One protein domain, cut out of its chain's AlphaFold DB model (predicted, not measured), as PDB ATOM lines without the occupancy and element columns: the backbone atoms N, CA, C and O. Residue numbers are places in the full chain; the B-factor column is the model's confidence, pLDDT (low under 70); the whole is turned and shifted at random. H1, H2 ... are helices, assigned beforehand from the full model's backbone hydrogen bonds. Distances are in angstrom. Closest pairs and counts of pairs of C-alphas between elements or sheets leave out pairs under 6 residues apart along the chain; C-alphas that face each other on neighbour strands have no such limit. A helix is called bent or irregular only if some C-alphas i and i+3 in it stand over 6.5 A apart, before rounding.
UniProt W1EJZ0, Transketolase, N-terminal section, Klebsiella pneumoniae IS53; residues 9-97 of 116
ATOM      1  N   LYS A   9     -52.802  39.837 -30.302       98.56
ATOM      2  CA  LYS A   9     -51.438  39.443 -29.927       98.56
ATOM      3  C   LYS A   9     -50.526  39.274 -31.147       98.56
ATOM      4  O   LYS A   9     -49.376  39.708 -31.122       98.56
ATOM      5  N   GLU A  10     -51.032  38.664 -32.214       98.56
ATOM      6  CA  GLU A  10     -50.293  38.496 -33.470       98.56
ATOM      7  C   GLU A  10     -50.083  39.838 -34.182       98.56
ATOM      8  O   GLU A  10     -48.993  40.094 -34.696       98.56
ATOM      9  N   LEU A  11     -51.074  40.739 -34.145       98.69
ATOM     10  CA  LEU A  11     -50.933  42.102 -34.665       98.69
ATOM     11  C   LEU A  11     -49.826  42.874 -33.935       98.69
ATOM     12  O   LEU A  11     -49.010  43.520 -34.585       98.69
ATOM     13  N   GLU A  12     -49.724  42.773 -32.607       98.75
ATOM     14  CA  GLU A  12     -48.620  43.402 -31.868       98.75
ATOM     15  C   GLU A  12     -47.248  42.844 -32.272       98.75
ATOM     16  O   GLU A  12     -46.270  43.584 -32.392       98.75
ATOM     17  N   GLN A  13     -47.141  41.525 -32.463       98.56
ATOM     18  CA  GLN A  13     -45.900  40.894 -32.922       98.56
ATOM     19  C   GLN A  13     -45.525  41.384 -34.322       98.56
ATOM     20  O   GLN A  13     -44.369  41.748 -34.560       98.56
ATOM     21  N   LYS A  14     -46.511  41.468 -35.220       98.44
ATOM     22  CA  LYS A  14     -46.328  41.970 -36.578       98.44
ATOM     23  C   LYS A  14     -45.916  43.444 -36.585       98.44
ATOM     24  O   LYS A  14     -44.932  43.796 -37.230       98.44
ATOM     25  N   ALA A  15     -46.561  44.280 -35.774       98.75
ATOM     26  CA  ALA A  15     -46.206  45.686 -35.608       98.75
ATOM     27  C   ALA A  15     -44.762  45.863 -35.097       98.75
ATOM     28  O   ALA A  15     -44.037  46.741 -35.565       98.75
ATOM     29  N   ARG A  16     -44.293  45.017 -34.168       98.69
ATOM     30  CA  ARG A  16     -42.885  45.025 -33.716       98.69
ATOM     31  C   ARG A  16     -41.919  44.657 -34.848       98.69
ATOM     32  O   ARG A  16     -40.865  45.278 -34.959       98.69
ATOM     33  N   ALA A  17     -42.256  43.675 -35.687       98.31
ATOM     34  CA  ALA A  17     -41.441  43.304 -36.849       98.31
ATOM     35  C   ALA A  17     -41.363  44.442 -37.882       98.31
ATOM     36  O   ALA A  17     -40.268  44.815 -38.300       98.31
ATOM     37  N   ILE A  18     -42.503  45.059 -38.204       98.75
ATOM     38  CA  ILE A  18     -42.592  46.193 -39.135       98.75
ATOM     39  C   ILE A  18     -41.748  47.376 -38.650       98.75
ATOM     40  O   ILE A  18     -40.987  47.937 -39.433       98.75
ATOM     41  N   ARG A  19     -41.792  47.722 -37.355       98.81
ATOM     42  CA  ARG A  19     -40.931  48.786 -36.806       98.81
ATOM     43  C   ARG A  19     -39.445  48.518 -37.010       98.81
ATOM     44  O   ARG A  19     -38.721  49.436 -37.376       98.81
ATOM     45  N   ARG A  20     -38.982  47.280 -36.791       98.56
ATOM     46  CA  ARG A  20     -37.569  46.930 -37.025       98.56
ATOM     47  C   ARG A  20     -37.192  47.140 -38.488       98.56
ATOM     48  O   ARG A  20     -36.157  47.736 -38.753       98.56
ATOM     49  N   ARG A  21     -38.057  46.722 -39.417       98.38
ATOM     50  CA  ARG A  21     -37.844  46.948 -40.853       98.38
ATOM     51  C   ARG A  21     -37.784  48.424 -41.208       98.38
ATOM     52  O   ARG A  21     -36.901  48.791 -41.957       98.38
ATOM     53  N   ILE A  22     -38.658  49.257 -40.642       98.69
ATOM     54  CA  ILE A  22     -38.643  50.711 -40.871       98.69
ATOM     55  C   ILE A  22     -37.292  51.313 -40.481       98.69
ATOM     56  O   ILE A  22     -36.737  52.109 -41.232       98.69
ATOM     57  N   ILE A  23     -36.759  50.927 -39.320       98.50
ATOM     58  CA  ILE A  23     -35.469  51.436 -38.845       98.50
ATOM     59  C   ILE A  23     -34.338  51.018 -39.788       98.50
ATOM     60  O   ILE A  23     -33.542  51.868 -40.168       98.50
ATOM     61  N   VAL A  24     -34.297  49.746 -40.195       98.25
ATOM     62  CA  VAL A  24     -33.285  49.232 -41.134       98.25
ATOM     63  C   VAL A  24     -33.416  49.906 -42.504       98.25
ATOM     64  O   VAL A  24     -32.455  50.493 -42.984       98.25
ATOM     65  N   LEU A  25     -34.620  49.925 -43.083       98.19
ATOM     66  CA  LEU A  25     -34.914  50.528 -44.386       98.19
ATOM     67  C   LEU A  25     -34.515  52.008 -44.441       98.19
ATOM     68  O   LEU A  25     -33.901  52.443 -45.409       98.19
ATOM     69  N   ASN A  26     -34.828  52.787 -43.401       97.94
ATOM     70  CA  ASN A  26     -34.459  54.203 -43.365       97.94
ATOM     71  C   ASN A  26     -32.959  54.419 -43.108       97.94
ATOM     72  O   ASN A  26     -32.425  55.425 -43.569       97.94
ATOM     73  N   ALA A  27     -32.288  53.519 -42.380       97.56
ATOM     74  CA  ALA A  27     -30.853  53.609 -42.104       97.56
ATOM     75  C   ALA A  27     -29.986  53.216 -43.311       97.56
ATOM     76  O   ALA A  27     -28.908  53.775 -43.490       97.56
ATOM     77  N   GLU A  28     -30.453  52.271 -44.127       96.69
ATOM     78  CA  GLU A  28     -29.749  51.790 -45.323       96.69
ATOM     79  C   GLU A  28     -30.062  52.630 -46.575       96.69
ATOM     80  O   GLU A  28     -29.340  52.560 -47.566       96.69
ATOM     81  N   SER A  29     -31.102  53.465 -46.520       96.50
ATOM     82  CA  SER A  29     -31.493  54.361 -47.610       96.50
ATOM     83  C   SER A  29     -30.441  55.446 -47.898       96.50
ATOM     84  O   SER A  29     -30.047  56.172 -46.980       96.50
ATOM     85  N   PRO A  30     -30.069  55.691 -49.172       95.19
ATOM     86  CA  PRO A  30     -29.085  56.713 -49.541       95.19
ATOM     87  C   PRO A  30     -29.544  58.156 -49.277       95.19
ATOM     88  O   PRO A  30     -28.708  59.051 -49.180       95.19
ATOM     89  N   ALA A  31     -30.853  58.404 -49.161       91.44
ATOM     90  CA  ALA A  31     -31.411  59.717 -48.822       91.44
ATOM     91  C   ALA A  31     -32.181  59.707 -47.486       91.44
ATOM     92  O   ALA A  31     -32.894  60.658 -47.156       91.44
ATOM     93  N   GLY A  32     -32.004  58.648 -46.687       91.94
ATOM     94  CA  GLY A  32     -32.678  58.460 -45.409       91.94
ATOM     95  C   GLY A  32     -34.174  58.164 -45.557       91.94
ATOM     96  O   GLY A  32     -34.638  57.585 -46.542       91.94
ATOM     97  N   GLY A  33     -34.959  58.558 -44.558       91.56
ATOM     98  CA  GLY A  33     -36.407  58.387 -44.576       91.56
ATOM     99  C   GLY A  33     -37.110  59.168 -43.475       91.56
ATOM    100  O   GLY A  33     -36.480  59.800 -42.627       91.56
ATOM    101  N   HIS A  34     -38.441  59.128 -43.472       96.00
ATOM    102  CA  HIS A  34     -39.262  59.890 -42.534       96.00
ATOM    103  C   HIS A  34     -39.633  59.034 -41.317       96.00
ATOM    104  O   HIS A  34     -40.806  58.786 -41.046       96.00
ATOM    105  N   THR A  35     -38.633  58.610 -40.539       97.31
ATOM    106  CA  THR A  35     -38.785  57.607 -39.465       97.31
ATOM    107  C   THR A  35     -39.931  57.888 -38.496       97.31
ATOM    108  O   THR A  35     -40.740  57.003 -38.231       97.31
ATOM    109  N   GLY A  36     -40.059  59.116 -37.984       97.81
ATOM    110  CA  GLY A  36     -41.167  59.456 -37.081       97.81
ATOM    111  C   GLY A  36     -42.535  59.326 -37.759       97.81
ATOM    112  O   GLY A  36     -43.497  58.854 -37.153       97.81
ATOM    113  N   ALA A  37     -42.610  59.688 -39.040       97.50
ATOM    114  CA  ALA A  37     -43.827  59.598 -39.822       97.50
ATOM    115  C   ALA A  37     -44.215  58.149 -40.153       97.50
ATOM    116  O   ALA A  37     -45.408  57.839 -40.120       97.50
ATOM    117  N   ASP A  38     -43.226  57.300 -40.441       98.19
ATOM    118  CA  ASP A  38     -43.384  55.870 -40.710       98.19
ATOM    119  C   ASP A  38     -43.823  55.109 -39.454       98.19
ATOM    120  O   ASP A  38     -44.768  54.322 -39.494       98.19
ATOM    121  N   LEU A  39     -43.167  55.372 -38.317       98.62
ATOM    122  CA  LEU A  39     -43.439  54.686 -37.053       98.62
ATOM    123  C   LEU A  39     -44.811  55.043 -36.468       98.62
ATOM    124  O   LEU A  39     -45.441  54.187 -35.850       98.62
ATOM    125  N   SER A  40     -45.299  56.273 -36.671       98.56
ATOM    126  CA  SER A  40     -46.549  56.751 -36.059       98.56
ATOM    127  C   SER A  40     -47.819  56.061 -36.576       98.56
ATOM    128  O   SER A  40     -48.893  56.287 -36.030       98.56
ATOM    129  N   GLN A  41     -47.736  55.290 -37.662       98.19
ATOM    130  CA  GLN A  41     -48.886  54.659 -38.329       98.19
ATOM    131  C   GLN A  41     -48.838  53.124 -38.311       98.19
ATOM    132  O   GLN A  41     -49.720  52.481 -38.881       98.19
ATOM    133  N   VAL A  42     -47.823  52.519 -37.681       98.75
ATOM    134  CA  VAL A  42     -47.578  51.071 -37.769       98.75
ATOM    135  C   VAL A  42     -48.757  50.255 -37.251       98.75
ATOM    136  O   VAL A  42     -49.198  49.343 -37.945       98.75
ATOM    137  N   GLU A  43     -49.302  50.580 -36.079       98.69
ATOM    138  CA  GLU A  43     -50.468  49.882 -35.518       98.69
ATOM    139  C   GLU A  43     -51.664  49.924 -36.465       98.69
ATOM    140  O   GLU A  43     -52.276  48.889 -36.730       98.69
ATOM    141  N   LEU A  44     -51.964  51.112 -36.999       98.62
ATOM    142  CA  LEU A  44     -53.092  51.328 -37.897       98.62
ATOM    143  C   LEU A  44     -52.939  50.486 -39.165       98.62
ATOM    144  O   LEU A  44     -53.831  49.709 -39.494       98.62
ATOM    145  N   LEU A  45     -51.798  50.593 -39.850       98.44
ATOM    146  CA  LEU A  45     -51.553  49.836 -41.076       98.44
ATOM    147  C   LEU A  45     -51.521  48.327 -40.822       98.44
ATOM    148  O   LEU A  45     -52.044  47.562 -41.627       98.44
ATOM    149  N   THR A  46     -50.968  47.896 -39.687       98.69
ATOM    150  CA  THR A  46     -50.939  46.478 -39.314       98.69
ATOM    151  C   THR A  46     -52.359  45.946 -39.104       98.69
ATOM    152  O   THR A  46     -52.722  44.912 -39.660       98.69
ATOM    153  N   ALA A  47     -53.208  46.664 -38.366       98.50
ATOM    154  CA  ALA A  47     -54.605  46.272 -38.180       98.50
ATOM    155  C   ALA A  47     -55.383  46.263 -39.507       98.50
ATOM    156  O   ALA A  47     -56.152  45.335 -39.767       98.50
ATOM    157  N   LEU A  48     -55.156  47.265 -40.362       97.88
ATOM    158  CA  LEU A  48     -55.784  47.349 -41.676       97.88
ATOM    159  C   LEU A  48     -55.417  46.147 -42.555       97.88
ATOM    160  O   LEU A  48     -56.306  45.414 -42.972       97.88
ATOM    161  N   TYR A  49     -54.131  45.891 -42.785       97.69
ATOM    162  CA  TYR A  49     -53.688  44.870 -43.743       97.69
ATOM    163  C   TYR A  49     -53.845  43.432 -43.252       97.69
ATOM    164  O   TYR A  49     -54.145  42.543 -44.047       97.69
ATOM    165  N   PHE A  50     -53.674  43.184 -41.954       98.00
ATOM    166  CA  PHE A  50     -53.656  41.821 -41.417       98.00
ATOM    167  C   PHE A  50     -54.958  41.409 -40.718       98.00
ATOM    168  O   PHE A  50     -55.024  40.322 -40.140       98.00
ATOM    169  N   ARG A  51     -55.993  42.261 -40.734       97.25
ATOM    170  CA  ARG A  51     -57.281  41.926 -40.111       97.25
ATOM    171  C   ARG A  51     -58.504  42.575 -40.754       97.25
ATOM    172  O   ARG A  51     -59.508  41.888 -40.901       97.25
ATOM    173  N   ILE A  52     -58.458  43.866 -41.084       97.00
ATOM    174  CA  ILE A  52     -59.673  44.622 -41.447       97.00
ATOM    175  C   ILE A  52     -59.941  44.596 -42.955       97.00
ATOM    176  O   ILE A  52     -61.032  44.214 -43.366       97.00
ATOM    177  N   LEU A  53     -58.964  44.986 -43.775       96.25
ATOM    178  CA  LEU A  53     -59.158  45.183 -45.211       96.25
ATOM    179  C   LEU A  53     -59.398  43.854 -45.928       96.25
ATOM    180  O   LEU A  53     -58.634  42.903 -45.781       96.25
ATOM    181  N   ASN A  54     -60.413  43.802 -46.779       94.12
ATOM    182  CA  ASN A  54     -60.624  42.746 -47.759       94.12
ATOM    183  C   ASN A  54     -59.591  42.854 -48.894       94.12
ATOM    184  O   ASN A  54     -59.924  43.192 -50.026       94.12
ATOM    185  N   CYS A  55     -58.323  42.579 -48.601       92.12
ATOM    186  CA  CYS A  55     -57.248  42.581 -49.584       92.12
ATOM    187  C   CYS A  55     -56.257  41.442 -49.318       92.12
ATOM    188  O   CYS A  55     -56.150  40.917 -48.211       92.12
ATOM    189  N   SER A  56     -55.558  41.017 -50.370       93.00
ATOM    190  CA  SER A  56     -54.446  40.069 -50.280       93.00
ATOM    191  C   SER A  56     -53.623  40.096 -51.568       93.00
ATOM    192  O   SER A  56     -54.163  40.503 -52.604       93.00
ATOM    193  N   PRO A  57     -52.377  39.594 -51.558       92.62
ATOM    194  CA  PRO A  57     -51.564  39.501 -52.770       92.62
ATOM    195  C   PRO A  57     -52.250  38.710 -53.895       92.62
ATOM    196  O   PRO A  57     -52.186  39.100 -55.058       92.62
ATOM    197  N   ALA A  58     -52.980  37.645 -53.545       91.06
ATOM    198  CA  ALA A  58     -53.712  36.805 -54.494       91.06
ATOM    199  C   ALA A  58     -54.944  37.492 -55.115       91.06
ATOM    200  O   ALA A  58     -55.460  37.029 -56.127       91.06
ATOM    201  N   ARG A  59     -55.429  38.590 -54.517       87.50
ATOM    202  CA  ARG A  59     -56.658  39.298 -54.924       87.50
ATOM    203  C   ARG A  59     -56.412  40.771 -55.263       87.50
ATOM    204  O   ARG A  59     -57.326  41.585 -55.194       87.50
ATOM    205  N   LYS A  60     -55.178  41.133 -55.612       84.75
ATOM    206  CA  LYS A  60     -54.777  42.529 -55.859       84.75
ATOM    207  C   LYS A  60     -55.500  43.200 -57.039       84.75
ATOM    208  O   LYS A  60     -55.659  44.414 -57.034       84.75
ATOM    209  N   GLU A  61     -55.960  42.413 -58.012       87.94
ATOM    210  CA  GLU A  61     -56.710  42.887 -59.190       87.94
ATOM    211  C   GLU A  61     -58.234  42.716 -59.028       87.94
ATOM    212  O   GLU A  61     -58.979  42.865 -59.986       87.94
ATOM    213  N   SER A  62     -58.709  42.338 -57.835       90.56
ATOM    214  CA  SER A  62     -60.132  42.091 -57.576       90.56
ATOM    215  C   SER A  62     -60.890  43.412 -57.425       90.56
ATOM    216  O   SER A  62     -60.488  44.243 -56.611       90.56
ATOM    217  N   ASP A  63     -62.003  43.588 -58.141       92.44
ATOM    218  CA  ASP A  63     -62.818  44.818 -58.094       92.44
ATOM    219  C   ASP A  63     -63.544  45.025 -56.753       92.44
ATOM    220  O   ASP A  63     -63.915  46.142 -56.403       92.44
ATOM    221  N   ASP A  64     -63.732  43.958 -55.973       91.56
ATOM    222  CA  ASP A  64     -64.361  43.985 -54.647       91.56
ATOM    223  C   ASP A  64     -63.354  44.171 -53.495       91.56
ATOM    224  O   ASP A  64     -63.721  44.048 -52.320       91.56
ATOM    225  N   ARG A  65     -62.068  44.393 -53.803       93.81
ATOM    226  CA  ARG A  65     -61.051  44.598 -52.770       93.81
ATOM    227  C   ARG A  65     -61.207  45.968 -52.126       93.81
ATOM    228  O   ARG A  65     -61.504  46.957 -52.795       93.81
ATOM    229  N   ASP A  66     -60.862  46.049 -50.849       95.50
ATOM    230  CA  ASP A  66     -60.709  47.358 -50.222       95.50
ATOM    231  C   ASP A  66     -59.455  48.061 -50.758       95.50
ATOM    232  O   ASP A  66     -58.393  47.448 -50.941       95.50
ATOM    233  N   ILE A  67     -59.572  49.369 -50.992       92.81
ATOM    234  CA  ILE A  67     -58.488  50.215 -51.493       92.81
ATOM    235  C   ILE A  67     -57.982  51.097 -50.358       92.81
ATOM    236  O   ILE A  67     -58.716  51.914 -49.802       92.81
ATOM    237  N   TYR A  68     -56.695  50.967 -50.050       94.50
ATOM    238  CA  TYR A  68     -55.996  51.864 -49.143       94.50
ATOM    239  C   TYR A  68     -55.244  52.942 -49.932       94.50
ATOM    240  O   TYR A  68     -54.550  52.638 -50.901       94.50
ATOM    241  N   ILE A  69     -55.345  54.203 -49.500       92.94
ATOM    242  CA  ILE A  69     -54.632  55.331 -50.110       92.94
ATOM    243  C   ILE A  69     -53.732  55.985 -49.057       92.94
ATOM    244  O   ILE A  69     -54.213  56.613 -48.111       92.94
ATOM    245  N   GLN A  70     -52.415  55.889 -49.252       93.31
ATOM    246  CA  GLN A  70     -51.409  56.533 -48.400       93.31
ATOM    247  C   GLN A  70     -51.331  58.041 -48.700       93.31
ATOM    248  O   GLN A  70     -50.412  58.513 -49.368       93.31
ATOM    249  N   SER A  71     -52.299  58.814 -48.203       92.81
ATOM    250  CA  SER A  71     -52.320  60.278 -48.383       92.81
ATOM    251  C   SER A  71     -51.121  60.964 -47.708       92.81
ATOM    252  O   SER A  71     -50.520  61.886 -48.258       92.81
ATOM    253  N   LYS A  72     -50.687  60.447 -46.547       93.00
ATOM    254  CA  LYS A  72     -49.427  60.832 -45.890       93.00
ATOM    255  C   LYS A  72     -48.243  60.225 -46.655       93.00
ATOM    256  O   LYS A  72     -47.605  59.286 -46.181       93.00
ATOM    257  N   GLY A  73     -47.988  60.733 -47.860       91.56
ATOM    258  CA  GLY A  73     -47.065  60.131 -48.825       91.56
ATOM    259  C   GLY A  73     -45.609  60.092 -48.362       91.56
ATOM    260  O   GLY A  73     -44.902  59.144 -48.662       91.56
ATOM    261  N   HIS A  74     -45.159  61.053 -47.557       92.75
ATOM    262  CA  HIS A  74     -43.799  61.019 -47.008       92.75
ATOM    263  C   HIS A  74     -43.570  59.836 -46.041       92.75
ATOM    264  O   HIS A  74     -42.430  59.455 -45.809       92.75
ATOM    265  N   ALA A  75     -44.635  59.216 -45.518       96.50
ATOM    266  CA  ALA A  75     -44.571  58.035 -44.654       96.50
ATOM    267  C   ALA A  75     -44.635  56.704 -45.442       96.50
ATOM    268  O   ALA A  75     -45.189  55.705 -44.976       96.50
ATOM    269  N   VAL A  76     -44.166  56.695 -46.693       95.94
ATOM    270  CA  VAL A  76     -44.281  55.528 -47.579       95.94
ATOM    271  C   VAL A  76     -43.325  54.392 -47.206       95.94
ATOM    272  O   VAL A  76     -43.648  53.235 -47.459       95.94
ATOM    273  N   GLY A  77     -42.195  54.678 -46.550       97.25
ATOM    274  CA  GLY A  77     -41.253  53.644 -46.104       97.25
ATOM    275  C   GLY A  77     -41.918  52.649 -45.149       97.25
ATOM    276  O   GLY A  77     -41.807  51.431 -45.317       97.25
ATOM    277  N   GLY A  78     -42.717  53.161 -44.207       98.00
ATOM    278  CA  GLY A  78     -43.548  52.344 -43.322       98.00
ATOM    279  C   GLY A  78     -44.605  51.535 -44.066       98.00
ATOM    280  O   GLY A  78     -44.820  50.365 -43.747       98.00
ATOM    281  N   TYR A  79     -45.213  52.118 -45.098       97.75
ATOM    282  CA  TYR A  79     -46.185  51.420 -45.933       97.75
ATOM    283  C   TYR A  79     -45.551  50.268 -46.730       97.75
ATOM    284  O   TYR A  79     -46.081  49.158 -46.718       97.75
ATOM    285  N   TYR A  80     -44.378  50.470 -47.338       97.81
ATOM    286  CA  TYR A  80     -43.649  49.399 -48.027       97.81
ATOM    287  C   TYR A  80     -43.279  48.251 -47.082       97.81
ATOM    288  O   TYR A  80     -43.434  47.088 -47.445       97.81
ATOM    289  N   CYS A  81     -42.871  48.552 -45.844       98.44
ATOM    290  CA  CYS A  81     -42.596  47.519 -44.843       98.44
ATOM    291  C   CYS A  81     -43.834  46.658 -44.534       98.44
ATOM    292  O   CYS A  81     -43.709  45.444 -44.376       98.44
ATOM    293  N   VAL A  82     -45.025  47.268 -44.471       98.25
ATOM    294  CA  VAL A  82     -46.303  46.555 -44.277       98.25
ATOM    295  C   VAL A  82     -46.626  45.686 -45.490       98.25
ATOM    296  O   VAL A  82     -46.944  44.512 -45.321       98.25
ATOM    297  N   LEU A  83     -46.506  46.231 -46.706       96.94
ATOM    298  CA  LEU A  83     -46.747  45.486 -47.945       96.94
ATOM    299  C   LEU A  83     -45.811  44.282 -48.083       96.94
ATOM    300  O   LEU A  83     -46.263  43.207 -48.473       96.94
ATOM    301  N   ALA A  84     -44.533  44.436 -47.729       97.44
ATOM    302  CA  ALA A  84     -43.560  43.347 -47.743       97.44
ATOM    303  C   ALA A  84     -43.924  42.250 -46.732       97.44
ATOM    304  O   ALA A  84     -43.927  41.066 -47.053       97.44
ATOM    305  N   GLU A  85     -44.297  42.639 -45.512       97.19
ATOM    306  CA  GLU A  85     -44.738  41.708 -44.468       97.19
ATOM    307  C   GLU A  85     -46.063  41.001 -44.788       97.19
ATOM    308  O   GLU A  85     -46.300  39.890 -44.312       97.19
ATOM    309  N   ALA A  86     -46.929  41.638 -45.576       95.62
ATOM    310  CA  ALA A  86     -48.179  41.071 -46.073       95.62
ATOM    311  C   ALA A  86     -48.002  40.296 -47.394       95.62
ATOM    312  O   ALA A  86     -48.975  39.763 -47.923       95.62
ATOM    313  N   GLY A  87     -46.777  40.218 -47.926       95.25
ATOM    314  CA  GLY A  87     -46.453  39.475 -49.145       95.25
ATOM    315  C   GLY A  87     -46.944  40.127 -50.438       95.25
ATOM    316  O   GLY A  87     -47.010  39.456 -51.464       95.25
ATOM    317  N   PHE A  88     -47.313  41.411 -50.409       94.69
ATOM    318  CA  PHE A  88     -47.642  42.155 -51.624       94.69
ATOM    319  C   PHE A  88     -46.380  42.419 -52.439       94.69
ATOM    320  O   PHE A  88     -46.396  42.221 -53.645       94.69
ATOM    321  N   ILE A  89     -45.274  42.784 -51.787       95.06
ATOM    322  CA  ILE A  89     -43.974  42.974 -52.442       95.06
ATOM    323  C   ILE A  89     -42.923  42.014 -51.881       95.06
ATOM    324  O   ILE A  89     -43.036  41.599 -50.723       95.06
ATOM    325  N   PRO A  90     -41.883  41.674 -52.661       96.00
ATOM    326  CA  PRO A  90     -40.737  40.937 -52.150       96.00
ATOM    327  C   PRO A  90     -40.046  41.682 -51.000       96.00
ATOM    328  O   PRO A  90     -39.923  42.907 -51.002       96.00
ATOM    329  N   VAL A  91     -39.603  40.937 -49.988       96.75
ATOM    330  CA  VAL A  91     -38.944  41.501 -48.799       96.75
ATOM    331  C   VAL A  91     -37.573  42.098 -49.125       96.75
ATOM    332  O   VAL A  91     -37.194  43.110 -48.542       96.75
ATOM    333  N   ASP A  92     -36.838  41.481 -50.042       96.12
ATOM    334  CA  ASP A  92     -35.517  41.912 -50.506       96.12
ATOM    335  C   ASP A  92     -35.548  43.266 -51.233       96.12
ATOM    336  O   ASP A  92     -34.570  44.008 -51.174       96.12
ATOM    337  N   TRP A  93     -36.687  43.660 -51.814       96.38
ATOM    338  CA  TRP A  93     -36.862  44.999 -52.392       96.38
ATOM    339  C   TRP A  93     -36.695  46.123 -51.366       96.38
ATOM    340  O   TRP A  93     -36.336  47.237 -51.735       96.38
ATOM    341  N   LEU A  94     -36.932  45.865 -50.074       97.25
ATOM    342  CA  LEU A  94     -36.766  46.885 -49.035       97.25
ATOM    343  C   LEU A  94     -35.328  47.424 -48.977       97.25
ATOM    344  O   LEU A  94     -35.150  48.613 -48.728       97.25
ATOM    345  N   ALA A  95     -34.328  46.586 -49.274       96.81
ATOM    346  CA  ALA A  95     -32.918  46.984 -49.306       96.81
ATOM    347  C   ALA A  95     -32.584  47.909 -50.489       96.81
ATOM    348  O   ALA A  95     -31.545  48.558 -50.493       96.81
ATOM    349  N   THR A  96     -33.455  47.995 -51.499       95.88
ATOM    350  CA  THR A  96     -33.269  48.894 -52.645       95.88
ATOM    351  C   THR A  96     -34.014  50.214 -52.465       95.88
ATOM    352  O   THR A  96     -34.046  51.024 -53.389       95.88
ATOM    353  N   TYR A  97     -34.661  50.466 -51.324       96.44
ATOM    354  CA  TYR A  97     -35.438  51.686 -51.094       96.44
ATOM    355  C   TYR A  97     -34.626  52.960 -51.382       96.44
ATOM    356  O   TYR A  97     -33.509  53.121 -50.910       96.44
TER     357      TYR A  97
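Overview. This is residues 9 to 97 of the 116 residues of the protein "Transketolase, N-terminal section" of Klebsiella pneumoniae IS53 (UniProt W1EJZ0). Three crossed helices, H1, H3 and H4, pack together, with H4 nearest the middle and the long H1 along one side; short H2 and H5 pack on H1 and H4. A long loop, residues 53 to 72, swings out beyond H3 and comes back to H4. The printed part has 89 residues with five named helices, H1 to H5 in chain order, and no named strand: all helix. It is compact, with a radius of gyration of the C-alphas of 12.7 A and spans of 37 by 28 by 24 A.

Arrangement. H1, residues 9 to 28, is a hub. Its residues 19 to 26 alone touch H2, residues 35 to 39, closest at C-alphas Arg 19 and Leu 39, 6.4 A. Its residues 11 to 19 alone touch H3, residues 42 to 52, at a steep tilt of 49 degrees, opposite ways; C-alphas Ala 15 and Val 42 are closest, 6.0 A. Its residues 18 to 26 alone touch H4, residues 73 to 85, the other hub, at a steep tilt of 58 degrees, opposite ways; C-alphas Ile 22 and Gly 78 are closest, 5.7 A. H4 touches H2, closest at C-alphas Gly 78 and Asp 38, 4.4 A. H3 touches H4 at a steep tilt of 50 degrees, the same way, closest at C-alphas Thr 46 and Val 82, 6.8 A. H5, residues 92 to 96, only just touches H1, with 3 pairs of C-alphas within 8 A, closest Leu 25 and Leu 94, 6.2 A; it is apart from H2 and H3. Every O i to N i+4 pair is within hydrogen-bond range in H1, H2 and H3, against 6 of 9 in H4 and 0 of 1 in H5, where 2 of 2 O i to N i+3 pairs are.

Along the chain. H1 runs 29.3 A from C-alpha 9 at (-51.438, 39.443, -29.927); H3 is 14.2 A long and H4 19.1 A. H4 is irregular: C-alphas 74 and 77 are 7.9 A apart. H5 ends at C-alpha 96, (-33.269, 48.894, -52.645).

Size, cuts and confidence. The C-alphas of Pro 30 and Asp 64 are the two farthest apart, 37.8 A. The link from H3 to H4 is long, and the printed part has no cut. No printed residue is under 70 in pLDDT.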